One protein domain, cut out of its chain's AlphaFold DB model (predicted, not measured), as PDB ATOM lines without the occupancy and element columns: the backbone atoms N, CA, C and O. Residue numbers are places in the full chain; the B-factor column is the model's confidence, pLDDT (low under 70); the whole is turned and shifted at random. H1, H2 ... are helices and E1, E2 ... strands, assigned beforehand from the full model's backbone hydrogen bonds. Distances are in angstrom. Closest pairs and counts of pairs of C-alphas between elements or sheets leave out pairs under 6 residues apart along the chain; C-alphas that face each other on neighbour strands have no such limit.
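This is residues 6 to 93 of the 101 residues of an uncharacterized protein of Glycine max (UniProt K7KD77). The domain is one strongly twisted, curled sheet of five strands, a wall with no named helix over either face, and with long loops running out beyond both ends of its strands. Beyond one end lie residues 32 to 50 with the short helix H1; beyond the other lie residues 58 to 70 with the short helix H2, of which residues 64 to 69 stick out free, while a third short helix, H3, sits beside the strands at the sheet's level. The printed part has 88 residues, with five named strands and three named helices in the order E1 E2 H1 E3 H2 E4 H3 E5. The sheet runs E1, E2, E3, E5, E4 and is mixed, E3 and E5 being its parallel pair; the class is mixed, helices and strands. The whole is loose, with a radius of gyration of the C-alphas of 15.6 A, and elongated, spanning 47 by 28 by 24 A.

The edge strand E1, residues 12 to 20, bends by 56 degrees at residue 15. A tight link joins it to E2, residues 24 to 31, and the two form a hairpin, antiparallel at 159 degrees, with N 18 and O 26 at 2.8 A and N 13 and O 30 at 2.9 A, within hydrogen-bond range. A tight link leads on to H1, residues 35 to 38, which is not on the sheet. A long link of 12 residues then leads to the inner strand E3, residues 51 to 57, which is antiparallel to E2 at 163 degrees, with N 29 and O 52 within hydrogen-bond range at 2.8 A. H2, residues 61 to 64, follows by a tight link and is not on the sheet. After a short link comes E4, residues 71 to 75, the other edge strand, and H3, residues 76 to 79, follows it with no residue between. E5, residues 85 to 92, is an inner strand, parallel to E3 at 21 degrees, with N 55 and O 88 at 2.8 A, and antiparallel to E4 at 149 degrees, with N 74 and O 89 at 2.8 A, both pairs within hydrogen-bond range. H3 is on the sheet but at the sheet's level, with a height over the sheet of 2.6 A; its closest C-alphas to E5 are those of Leu 76 and Asp 87, 5.3 A apart. E1 and E4 are apart, and so are H1 and H2. With 4 residues each, H1, H2 and H3 are too short for any O i to N i+4 pair; in each, the one O i to N i+3 pair is within range.

E1 begins with C-alpha 12 at (-21.919, -0.865, 24.758) and is 21.9 A from first to last C-alpha. E2 is 23.2 A long and E3 19.9 A, with C-alpha 51 at (-22.941, 1.678, 17.315). E4 is shorter, at 13.2 A. E5 is 23.0 A long and ends with C-alpha 92 at (-20.109, -21.067, 12.184). H1, H2 and H3 have 4 residues each.

The two C-alphas farthest apart are those of Ser 42 and Lys 62, at 48.1 A. The printed part runs from residue 6 to residue 93 and has no cut. The link from H1 to E3 is the long one, residues 39 to 50, with C-alphas 11 to 25 A from the mean of all C-alphas. The mean pLDDT of the printed part is 84.8, and the model's confidence is under 70 at residues 42 to 47 and 63 to 70.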
ATOM      1  N   CYS A   6      -9.064   6.908  30.974       82.08
ATOM      2  CA  CYS A   6      -8.405   6.287  29.830       82.08
ATOM      3  C   CYS A   6      -8.126   4.791  30.006       82.08
ATOM      4  O   CYS A   6      -7.755   4.118  29.044       82.08
ATOM      5  N   GLN A   7      -8.261   4.273  31.226       85.18
ATOM      6  CA  GLN A   7      -8.172   2.845  31.527       85.18
ATOM      7  C   GLN A   7      -9.552   2.196  31.658       85.18
ATOM      8  O   GLN A   7      -9.648   0.980  31.842       85.18
ATOM      9  N   GLN A   8     -10.626   2.984  31.592       86.49
ATOM     10  CA  GLN A   8     -11.979   2.455  31.606       86.49
ATOM     11  C   GLN A   8     -12.347   1.949  30.205       86.49
ATOM     12  O   GLN A   8     -12.104   2.635  29.210       86.49
ATOM     13  N   PRO A   9     -12.917   0.739  30.095       87.32
ATOM     14  CA  PRO A   9     -13.354   0.227  28.810       87.32
ATOM     15  C   PRO A   9     -14.556   1.029  28.313       87.32
ATOM     16  O   PRO A   9     -15.442   1.384  29.088       87.32
ATOM     17  N   THR A  10     -14.629   1.240  27.000       85.80
ATOM     18  CA  THR A  10     -15.873   1.709  26.386       85.80
ATOM     19  C   THR A  10     -16.931   0.620  26.506       85.80
ATOM     20  O   THR A  10     -16.720  -0.516  26.072       85.80
ATOM     21  N   MET A  11     -18.078   0.971  27.080       90.71
ATOM     22  CA  MET A  11     -19.192   0.048  27.260       90.71
ATOM     23  C   MET A  11     -20.238   0.244  26.168       90.71
ATOM     24  O   MET A  11     -20.545   1.366  25.768       90.71
ATOM     25  N   PHE A  12     -20.814  -0.862  25.707       94.33
ATOM     26  CA  PHE A  12     -21.919  -0.865  24.758       94.33
ATOM     27  C   PHE A  12     -23.083  -1.648  25.356       94.33
ATOM     28  O   PHE A  12     -22.910  -2.781  25.803       94.33
ATOM     29  N   PHE A  13     -24.271  -1.054  25.340       96.75
ATOM     30  CA  PHE A  13     -25.496  -1.685  25.823       96.75
ATOM     31  C   PHE A  13     -26.404  -2.050  24.658       96.75
ATOM     32  O   PHE A  13     -26.431  -1.360  23.637       96.75
ATOM     33  N   LEU A  14     -27.138  -3.152  24.806       97.85
ATOM     34  CA  LEU A  14     -28.129  -3.578  23.825       97.85
ATOM     35  C   LEU A  14     -29.227  -2.509  23.716       97.85
ATOM     36  O   LEU A  14     -29.902  -2.222  24.697       97.85
ATOM     37  N   ASP A  15     -29.401  -1.952  22.522       97.69
ATOM     38  CA  ASP A  15     -30.418  -0.943  22.205       97.69
ATOM     39  C   ASP A  15     -31.626  -1.577  21.511       97.69
ATOM     40  O   ASP A  15     -32.769  -1.293  21.852       97.69
ATOM     41  N   GLN A  16     -31.378  -2.454  20.535       97.63
ATOM     42  CA  GLN A  16     -32.432  -3.093  19.746       97.63
ATOM     43  C   GLN A  16     -32.107  -4.554  19.468       97.63
ATOM     44  O   GLN A  16     -30.949  -4.928  19.277       97.63
ATOM     45  N   ALA A  17     -33.151  -5.375  19.391       96.09
ATOM     46  CA  ALA A  17     -33.074  -6.762  18.967       96.09
ATOM     47  C   ALA A  17     -34.253  -7.076  18.043       96.09
ATOM     48  O   ALA A  17     -35.412  -7.037  18.452       96.09
ATOM     49  N   THR A  18     -33.958  -7.410  16.791       95.62
ATOM     50  CA  THR A  18     -34.967  -7.663  15.763       95.62
ATOM     51  C   THR A  18     -34.726  -9.017  15.122       95.62
ATOM     52  O   THR A  18     -33.607  -9.376  14.754       95.62
ATOM     53  N   LYS A  19     -35.797  -9.790  14.957       93.66
ATOM     54  CA  LYS A  19     -35.756 -11.044  14.210       93.66
ATOM     55  C   LYS A  19     -35.748 -10.750  12.709       93.66
ATOM     56  O   LYS A  19     -36.596 -10.009  12.226       93.66
ATOM     57  N   VAL A  20     -34.850 -11.391  11.967       90.15
ATOM     58  CA  VAL A  20     -34.802 -11.300  10.501       90.15
ATOM     59  C   VAL A  20     -35.377 -12.579   9.904       90.15
ATOM     60  O   VAL A  20     -34.767 -13.652   9.962       90.15
ATOM     61  N   GLY A  21     -36.591 -12.473   9.359       86.05
ATOM     62  CA  GLY A  21     -37.315 -13.596   8.765       86.05
ATOM     63  C   GLY A  21     -37.485 -14.769   9.737       86.05
ATOM     64  O   GLY A  21     -37.873 -14.600  10.894       86.05
ATOM     65  N   LYS A  22     -37.201 -15.988   9.269       81.83
ATOM     66  CA  LYS A  22     -37.201 -17.206  10.105       81.83
ATOM     67  C   LYS A  22     -35.799 -17.632  10.558       81.83
ATOM     68  O   LYS A  22     -35.691 -18.542  11.380       81.83
ATOM     69  N   SER A  23     -34.749 -16.999  10.036       85.19
ATOM     70  CA  SER A  23     -33.399 -17.567   9.995       85.19
ATOM     71  C   SER A  23     -32.350 -16.797  10.787       85.19
ATOM     72  O   SER A  23     -31.226 -17.285  10.859       85.19
ATOM     73  N   GLY A  24     -32.662 -15.654  11.400       90.96
ATOM     74  CA  GLY A  24     -31.650 -14.891  12.126       90.96
ATOM     75  C   GLY A  24     -32.173 -13.754  12.987       90.96
ATOM     76  O   GLY A  24     -33.380 -13.589  13.187       90.96
ATOM     77  N   SER A  25     -31.229 -12.974  13.491       94.25
ATOM     78  CA  SER A  25     -31.455 -11.774  14.285       94.25
ATOM     79  C   SER A  25     -30.431 -10.697  13.946       94.25
ATOM     80  O   SER A  25     -29.283 -10.998  13.606       94.25
ATOM     81  N   ILE A  26     -30.857  -9.447  14.088       96.40
ATOM     82  CA  ILE A  26     -30.003  -8.267  14.151       96.40
ATOM     83  C   ILE A  26     -30.131  -7.707  15.562       96.40
ATOM     84  O   ILE A  26     -31.244  -7.476  16.032       96.40
ATOM     85  N   THR A  27     -29.008  -7.498  16.235       97.34
ATOM     86  CA  THR A  27     -28.950  -6.750  17.489       97.34
ATOM     87  C   THR A  27     -28.091  -5.513  17.300       97.34
ATOM     88  O   THR A  27     -27.043  -5.566  16.663       97.34
ATOM     89  N   ILE A  28     -28.549  -4.383  17.822       98.05
ATOM     90  CA  ILE A  28     -27.823  -3.116  17.772       98.05
ATOM     91  C   ILE A  28     -27.419  -2.782  19.197       98.05
ATOM     92  O   ILE A  28     -28.260  -2.779  20.094       98.05
ATOM     93  N   TYR A  29     -26.140  -2.488  19.390       98.13
ATOM     94  CA  TYR A  29     -25.600  -2.014  20.652       98.13
ATOM     95  C   TYR A  29     -25.179  -0.560  20.497       98.13
ATOM     96  O   TYR A  29     -24.475  -0.211  19.548       98.13
ATOM     97  N   LYS A  30     -25.612   0.290  21.426       96.33
ATOM     98  CA  LYS A  30     -25.214   1.696  21.484       96.33
ATOM     99  C   LYS A  30     -24.136   1.885  22.532       96.33
ATOM    100  O   LYS A  30     -24.166   1.250  23.588       96.33
ATOM    101  N   ARG A  31     -23.195   2.771  22.226       92.51
ATOM    102  CA  ARG A  31     -22.186   3.201  23.183       92.51
ATOM    103  C   ARG A  31     -22.854   3.846  24.397       92.51
ATOM    104  O   ARG A  31     -23.797   4.621  24.249       92.51
ATOM    105  N   HIS A  32     -22.359   3.528  25.583       89.57
ATOM    106  CA  HIS A  32     -22.664   4.263  26.799       89.57
ATOM    107  C   HIS A  32     -21.814   5.531  26.873       89.57
ATOM    108  O   HIS A  32     -20.620   5.488  26.591       89.57
ATOM    109  N   GLU A  33     -22.406   6.643  27.296       83.28
ATOM    110  CA  GLU A  33     -21.657   7.850  27.641       83.28
ATOM    111  C   GLU A  33     -21.138   7.732  29.077       83.28
ATOM    112  O   GLU A  33     -21.713   8.272  30.021       83.28
ATOM    113  N   GLY A  34     -20.068   6.954  29.250       81.84
ATOM    114  CA  GLY A  34     -19.395   6.818  30.534       81.84
ATOM    115  C   GLY A  34     -18.265   7.832  30.719       81.84
ATOM    116  O   GLY A  34     -17.998   8.695  29.874       81.84
ATOM    117  N   ASN A  35     -17.569   7.730  31.853       78.24
ATOM    118  CA  ASN A  35     -16.445   8.610  32.170       78.24
ATOM    119  C   ASN A  35     -15.264   8.442  31.203       78.24
ATOM    120  O   ASN A  35     -14.489   9.385  31.075       78.24
ATOM    121  N   GLU A  36     -15.146   7.324  30.478       76.54
ATOM    122  CA  GLU A  36     -14.092   7.099  29.481       76.54
ATOM    123  C   GLU A  36     -14.120   8.118  28.333       76.54
ATOM    124  O   GLU A  36     -13.099   8.363  27.688       76.54
ATOM    125  N   SER A  37     -15.269   8.766  28.107       73.41
ATOM    126  CA  SER A  37     -15.415   9.881  27.163       73.41
ATOM    127  C   SER A  37     -14.561  11.102  27.528       73.41
ATOM    128  O   SER A  37     -14.205  11.883  26.651       73.41
ATOM    129  N   LYS A  38     -14.176  11.244  28.804       76.81
ATOM    130  CA  LYS A  38     -13.295  12.312  29.308       76.81
ATOM    131  C   LYS A  38     -11.809  11.998  29.114       76.81
ATOM    132  O   LYS A  38     -10.960  12.783  29.529       76.81
ATOM    133  N   CYS A  39     -11.476  10.843  28.535       78.14
ATOM    134  CA  CYS A  39     -10.100  10.513  28.203       78.14
ATOM    135  C   CYS A  39      -9.612  11.364  27.023       78.14
ATOM    136  O   CYS A  39      -9.996  11.132  25.878       78.14
ATOM    137  N   PHE A  40      -8.703  12.300  27.296       72.76
ATOM    138  CA  PHE A  40      -7.990  13.060  26.271       72.76
ATOM    139  C   PHE A  40      -6.601  12.458  26.056       72.76
ATOM    140  O   PHE A  40      -5.614  12.893  26.644       72.76
ATOM    141  N   ARG A  41      -6.514  11.430  25.211       71.10
ATOM    142  CA  ARG A  41      -5.235  10.941  24.682       71.10
ATOM    143  C   ARG A  41      -5.120  11.352  23.219       71.10
ATOM    144  O   ARG A  41      -6.018  11.080  22.422       71.10
ATOM    145  N   SER A  42      -4.018  12.019  22.878       67.85
ATOM    146  CA  SER A  42      -3.709  12.372  21.491       67.85
ATOM    147  C   SER A  42      -3.702  11.109  20.622       67.85
ATOM    148  O   SER A  42      -3.089  10.110  20.994       67.85
ATOM    149  N   GLY A  43      -4.413  11.136  19.493       66.26
ATOM    150  CA  GLY A  43      -4.472  10.030  18.529       66.26
ATOM    151  C   GLY A  43      -5.536   8.958  18.792       66.26
ATOM    152  O   GLY A  43      -5.840   8.183  17.890       66.26
ATOM    153  N   THR A  44      -6.165   8.918  19.969       63.81
ATOM    154  CA  THR A  44      -7.338   8.060  20.214       63.81
ATOM    155  C   THR A  44      -8.604   8.868  20.006       63.81
ATOM    156  O   THR A  44      -9.089   9.530  20.923       63.81
ATOM    157  N   ASN A  45      -9.157   8.811  18.797       63.87
ATOM    158  CA  ASN A  45     -10.459   9.396  18.513       63.87
ATOM    159  C   ASN A  45     -11.544   8.463  19.070       63.87
ATOM    160  O   ASN A  45     -12.226   7.743  18.341       63.87
ATOM    161  N   ASN A  46     -11.646   8.420  20.405       61.17
ATOM    162  CA  ASN A  46     -12.500   7.473  21.117       61.17
ATOM    163  C   ASN A  46     -13.934   7.518  20.591       61.17
ATOM    164  O   ASN A  46     -14.578   6.479  20.594       61.17
ATOM    165  N   LEU A  47     -14.407   8.665  20.100       66.96
ATOM    166  CA  LEU A  47     -15.781   8.920  19.667       66.96
ATOM    167  C   LEU A  47     -16.140   8.405  18.263       66.96
ATOM    168  O   LEU A  47     -17.290   8.561  17.856       66.96
ATOM    169  N   GLU A  48     -15.230   7.771  17.521       80.54
ATOM    170  CA  GLU A  48     -15.567   7.295  16.171       80.54
ATOM    171  C   GLU A  48     -16.596   6.162  16.182       80.54
ATOM    172  O   GLU A  48     -17.487   6.155  15.341       80.54
ATOM    173  N   LEU A  49     -16.541   5.235  17.145       89.66
ATOM    174  CA  LEU A  49     -17.481   4.110  17.224       89.66
ATOM    175  C   LEU A  49     -18.662   4.411  18.159       89.66
ATOM    176  O   LEU A  49     -18.518   4.458  19.381       89.66
ATOM    177  N   GLN A  50     -19.849   4.566  17.582       93.02
ATOM    178  CA  GLN A  50     -21.090   4.902  18.288       93.02
ATOM    179  C   GLN A  50     -22.044   3.711  18.403       93.02
ATOM    180  O   GLN A  50     -22.800   3.594  19.373       93.02
ATOM    181  N   ARG A  51     -22.033   2.821  17.406       95.58
ATOM    182  CA  ARG A  51     -22.941   1.678  17.315       95.58
ATOM    183  C   ARG A  51     -22.226   0.433  16.823       95.58
ATOM    184  O   ARG A  51     -21.324   0.497  15.993       95.58
ATOM    185  N   ILE A  52     -22.673  -0.709  17.324       97.02
ATOM    186  CA  ILE A  52     -22.250  -2.018  16.844       97.02
ATOM    187  C   ILE A  52     -23.502  -2.761  16.408       97.02
ATOM    188  O   ILE A  52     -24.390  -3.024  17.221       97.02
ATOM    189  N   THR A  53     -23.568  -3.105  15.130       97.65
ATOM    190  CA  THR A  53     -24.651  -3.912  14.576       97.65
ATOM    191  C   THR A  53     -24.167  -5.347  14.452       97.65
ATOM    192  O   THR A  53     -23.207  -5.641  13.743       97.65
ATOM    193  N   VAL A  54     -24.825  -6.264  15.153       97.20
ATOM    194  CA  VAL A  54     -24.475  -7.680  15.183       97.20
ATOM    195  C   VAL A  54     -25.543  -8.479  14.451       97.20
ATOM    196  O   VAL A  54     -26.716  -8.480  14.815       97.20
ATOM    197  N   THR A  55     -25.127  -9.202  13.418       95.76
ATOM    198  CA  THR A  55     -25.969 -10.139  12.674       95.76
ATOM    199  C   THR A  55     -25.651 -11.564  13.104       95.76
ATOM    200  O   THR A  55     -24.489 -11.966  13.155       95.76
ATOM    201  N   ALA A  56     -26.676 -12.359  13.390       93.01
ATOM    202  CA  ALA A  56     -26.515 -13.766  13.735       93.01
ATOM    203  C   ALA A  56     -27.568 -14.618  13.027       93.01
ATOM    204  O   ALA A  56     -28.725 -14.219  12.885       93.01
ATOM    205  N   LEU A  57     -27.177 -15.818  12.599       88.38
ATOM    206  CA  LEU A  57     -28.149 -16.829  12.194       88.38
ATOM    207  C   LEU A  57     -28.844 -17.395  13.434       88.38
ATOM    208  O   LEU A  57     -28.266 -17.446  14.518       88.38
ATOM    209  N   LYS A  58     -30.082 -17.859  13.269       80.80
ATOM    210  CA  LYS A  58     -30.799 -18.600  14.297       80.80
ATOM    211  C   LYS A  58     -30.004 -19.869  14.555       80.80
ATOM    212  O   LYS A  58     -29.919 -20.751  13.703       80.80
ATOM    213  N   LEU A  59     -29.381 -19.915  15.721       72.50
ATOM    214  CA  LEU A  59     -28.538 -21.026  16.120       72.50
ATOM    215  C   LEU A  59     -29.439 -22.238  16.373       72.50
ATOM    216  O   LEU A  59     -30.431 -22.122  17.093       72.50
ATOM    217  N   ASP A  60     -29.120 -23.384  15.766       73.00
ATOM    218  CA  ASP A  60     -29.832 -24.626  16.071       73.00
ATOM    219  C   ASP A  60     -29.576 -24.965  17.556       73.00
ATOM    220  O   ASP A  60     -28.411 -25.065  17.959       73.00
ATOM    221  N   PRO A  61     -30.628 -25.119  18.384       72.76
ATOM    222  CA  PRO A  61     -30.493 -25.418  19.808       72.76
ATOM    223  C   PRO A  61     -29.641 -26.657  20.108       72.76
ATOM    224  O   PRO A  61     -29.074 -26.757  21.194       72.76
ATOM    225  N   LYS A  62     -29.497 -27.596  19.160       71.30
ATOM    226  CA  LYS A  62     -28.588 -28.744  19.297       71.30
ATOM    227  C   LYS A  62     -27.132 -28.310  19.485       71.30
ATOM    228  O   LYS A  62     -26.415 -28.945  20.252       71.30
ATOM    229  N   TYR A  63     -26.711 -27.195  18.879       64.38
ATOM    230  CA  TYR A  63     -25.375 -26.632  19.103       64.38
ATOM    231  C   TYR A  63     -25.173 -26.132  20.533       64.38
ATOM    232  O   TYR A  63     -24.037 -26.019  20.971       64.38
ATOM    233  N   TRP A  64     -26.243 -25.834  21.276       67.38
ATOM    234  CA  TRP A  64     -26.121 -25.390  22.666       67.38
ATOM    235  C   TRP A  64     -25.785 -26.540  23.620       67.38
ATOM    236  O   TRP A  64     -25.367 -26.275  24.743       67.38
ATOM    237  N   LYS A  65     -25.957 -27.796  23.180       69.21
ATOM    238  CA  LYS A  65     -25.703 -29.002  23.980       69.21
ATOM    239  C   LYS A  65     -24.271 -29.539  23.852       69.21
ATOM    240  O   LYS A  65     -23.829 -30.264  24.733       69.21
ATOM    241  N   ASN A  66     -23.553 -29.194  22.782       61.90
ATOM    242  CA  ASN A  66     -22.239 -29.762  22.477       61.90
ATOM    243  C   ASN A  66     -21.105 -28.800  22.883       61.90
ATOM    244  O   ASN A  66     -20.747 -27.943  22.082       61.90
ATOM    245  N   VAL A  67     -20.517 -29.010  24.075       57.14
ATOM    246  CA  VAL A  67     -19.194 -28.493  24.538       57.14
ATOM    247  C   VAL A  67     -19.013 -26.947  24.419       57.14
ATOM    248  O   VAL A  67     -19.999 -26.278  24.111       57.14
ATOM    249  N   PRO A  68     -17.878 -26.279  24.785       58.84
ATOM    250  CA  PRO A  68     -17.904 -24.825  24.994       58.84
ATOM    251  C   PRO A  68     -18.286 -24.131  23.692       58.84
ATOM    252  O   PRO A  68     -17.715 -24.439  22.657       58.84
ATOM    253  N   ARG A  69     -19.265 -23.229  23.738       63.35
ATOM    254  CA  ARG A  69     -19.854 -22.555  22.571       63.35
ATOM    255  C   ARG A  69     -18.769 -21.928  21.698       63.35
ATOM    256  O   ARG A  69     -18.038 -21.072  22.184       63.35
ATOM    257  N   ARG A  70     -18.689 -22.274  20.409       68.25
ATOM    258  CA  ARG A  70     -17.716 -21.639  19.505       68.25
ATOM    259  C   ARG A  70     -18.352 -21.207  18.188       68.25
ATOM    260  O   ARG A  70     -18.262 -21.889  17.172       68.25
ATOM    261  N   TYR A  71     -19.044 -20.073  18.227       81.89
ATOM    262  CA  TYR A  71     -19.333 -19.320  17.010       81.89
ATOM    263  C   TYR A  71     -18.201 -18.328  16.781       81.89
ATOM    264  O   TYR A  71     -17.695 -17.733  17.727       81.89
ATOM    265  N   CYS A  72     -17.813 -18.161  15.524       86.64
ATOM    266  CA  CYS A  72     -16.801 -17.197  15.135       86.64
ATOM    267  C   CYS A  72     -17.464 -15.856  14.819       86.64
ATOM    268  O   CYS A  72     -18.539 -15.802  14.209       86.64
ATOM    269  N   CYS A  73     -16.794 -14.777  15.209       90.72
ATOM    270  CA  CYS A  73     -17.176 -13.415  14.866       90.72
ATOM    271  C   CYS A  73     -16.374 -12.961  13.647       90.72
ATOM    272  O   CYS A  73     -15.162 -13.141  13.586       90.72
ATOM    273  N   GLN A  74     -17.053 -12.358  12.678       92.96
ATOM    274  CA  GLN A  74     -16.436 -11.730  11.518       92.96
ATOM    275  C   GLN A  74     -16.750 -10.240  11.529       92.96
ATOM    276  O   GLN A  74     -17.921  -9.866  11.552       92.96
ATOM    277  N   LEU A  75     -15.718  -9.406  11.446       93.91
ATOM    278  CA  LEU A  75     -15.880  -7.981  11.173       93.91
ATOM    279  C   LEU A  75     -16.200  -7.801   9.685       93.91
ATOM    280  O   LEU A  75     -15.450  -8.256   8.814       93.91
ATOM    281  N   LEU A  76     -17.342  -7.191   9.379       94.22
ATOM    282  CA  LEU A  76     -17.742  -6.898   8.006       94.22
ATOM    283  C   LEU A  76     -17.071  -5.605   7.526       94.22
ATOM    284  O   LEU A  76     -16.612  -4.789   8.322       94.22
ATOM    285  N   GLY A  77     -16.949  -5.449   6.205       90.82
ATOM    286  CA  GLY A  77     -16.291  -4.277   5.614       90.82
ATOM    287  C   GLY A  77     -14.828  -4.100   6.035       90.82
ATOM    288  O   GLY A  77     -14.362  -2.973   6.110       90.82
ATOM    289  N   GLY A  78     -14.129  -5.191   6.375       89.89
ATOM    290  CA  GLY A  78     -12.746  -5.136   6.860       89.89
ATOM    291  C   GLY A  78     -12.589  -4.529   8.259       89.89
ATOM    292  O   GLY A  78     -11.476  -4.192   8.642       89.89
ATOM    293  N   GLY A  79     -13.681  -4.372   9.017       88.70
ATOM    294  CA  GLY A  79     -13.661  -3.703  10.321       88.70
ATOM    295  C   GLY A  79     -13.658  -2.176  10.238       88.70
ATOM    296  O   GLY A  79     -13.512  -1.521  11.266       88.70
ATOM    297  N   SER A  80     -13.842  -1.596   9.048       89.64
ATOM    298  CA  SER A  80     -13.982  -0.148   8.900       89.64
ATOM    299  C   SER A  80     -15.261   0.357   9.567       89.64
ATOM    300  O   SER A  80     -16.345  -0.192   9.359       89.64
ATOM    301  N   ILE A  81     -15.136   1.446  10.323       90.78
ATOM    302  CA  ILE A  81     -16.265   2.134  10.950       90.78
ATOM    303  C   ILE A  81     -16.907   3.046   9.902       90.78
ATOM    304  O   ILE A  81     -16.246   3.912   9.331       90.78
ATOM    305  N   LYS A  82     -18.204   2.864   9.642       90.55
ATOM    306  CA  LYS A  82     -18.971   3.691   8.698       90.55
ATOM    307  C   LYS A  82     -20.063   4.433   9.444       90.55
ATOM    308  O   LYS A  82     -20.901   3.798  10.074       90.55
ATOM    309  N   ASN A  83     -20.071   5.763   9.370       91.62
ATOM    310  CA  ASN A  83     -21.049   6.618  10.061       91.62
ATOM    311  C   ASN A  83     -21.176   6.275  11.560       91.62
ATOM    312  O   ASN A  83     -22.270   6.213  12.116       91.62
ATOM    313  N   GLY A  84     -20.041   5.961  12.187       92.44
ATOM    314  CA  GLY A  84     -19.956   5.515  13.573       92.44
ATOM    315  C   GLY A  84     -20.532   4.132  13.877       92.44
ATOM    316  O   GLY A  84     -20.718   3.804  15.046       92.44
ATOM    317  N   ASN A  85     -20.808   3.311  12.865       95.15
ATOM    318  CA  ASN A  85     -21.266   1.936  13.019       95.15
ATOM    319  C   ASN A  85     -20.184   0.928  12.605       95.15
ATOM    320  O   ASN A  85     -19.529   1.095  11.573       95.15
ATOM    321  N   MET A  86     -20.045  -0.139  13.391       95.29
ATOM    322  CA  MET A  86     -19.276  -1.332  13.037       95.29
ATOM    323  C   MET A  86     -20.211  -2.531  12.910       95.29
ATOM    324  O   MET A  86     -21.024  -2.798  13.795       95.29
ATOM    325  N   ASP A  87     -20.056  -3.279  11.825       97.02
ATOM    326  CA  ASP A  87     -20.882  -4.443  11.533       97.02
ATOM    327  C   ASP A  87     -20.140  -5.740  11.873       97.02
ATOM    328  O   ASP A  87     -19.063  -6.031  11.346       97.02
ATOM    329  N   ILE A  88     -20.739  -6.552  12.741       96.71
ATOM    330  CA  ILE A  88     -20.217  -7.850  13.170       96.71
ATOM    331  C   ILE A  88     -21.183  -8.942  12.722       96.71
ATOM    332  O   ILE A  88     -22.402  -8.828  12.850       96.71
ATOM    333  N   ARG A  89     -20.642 -10.049  12.220       94.47
ATOM    334  CA  ARG A  89     -21.407 -11.247  11.881       94.47
ATOM    335  C   ARG A  89     -20.970 -12.428  12.728       94.47
ATOM    336  O   ARG A  89     -19.826 -12.865  12.646       94.47
ATOM    337  N   ILE A  90     -21.908 -12.996  13.475       91.74
ATOM    338  CA  ILE A  90     -21.742 -14.263  14.185       91.74
ATOM    339  C   ILE A  90     -22.078 -15.401  13.217       91.74
ATOM    340  O   ILE A  90     -23.169 -15.456  12.636       91.74
ATOM    341  N   LYS A  91     -21.134 -16.324  13.025       87.76
ATOM    342  CA  LYS A  91     -21.255 -17.454  12.094       87.76
ATOM    343  C   LYS A  91     -20.617 -18.723  12.645       87.76
ATOM    344  O   LYS A  91     -19.846 -18.694  13.601       87.76
ATOM    345  N   LYS A  92     -20.920 -19.856  12.007       82.81
ATOM    346  CA  LYS A  92     -20.109 -21.067  12.184       82.81
ATOM    347  C   LYS A  92     -18.670 -20.757  11.778       82.81
ATOM    348  O   LYS A  92     -18.445 -20.048  10.792       82.81
ATOM    349  N   CYS A  93     -17.726 -21.287  12.540       83.09
ATOM    350  CA  CYS A  93     -16.319 -21.180  12.201       83.09
ATOM    351  C   CYS A  93     -16.033 -21.929  10.898       83.09
ATOM    352  O   CYS A  93     -16.609 -22.987  10.628       83.09
TER     353      CYS A  93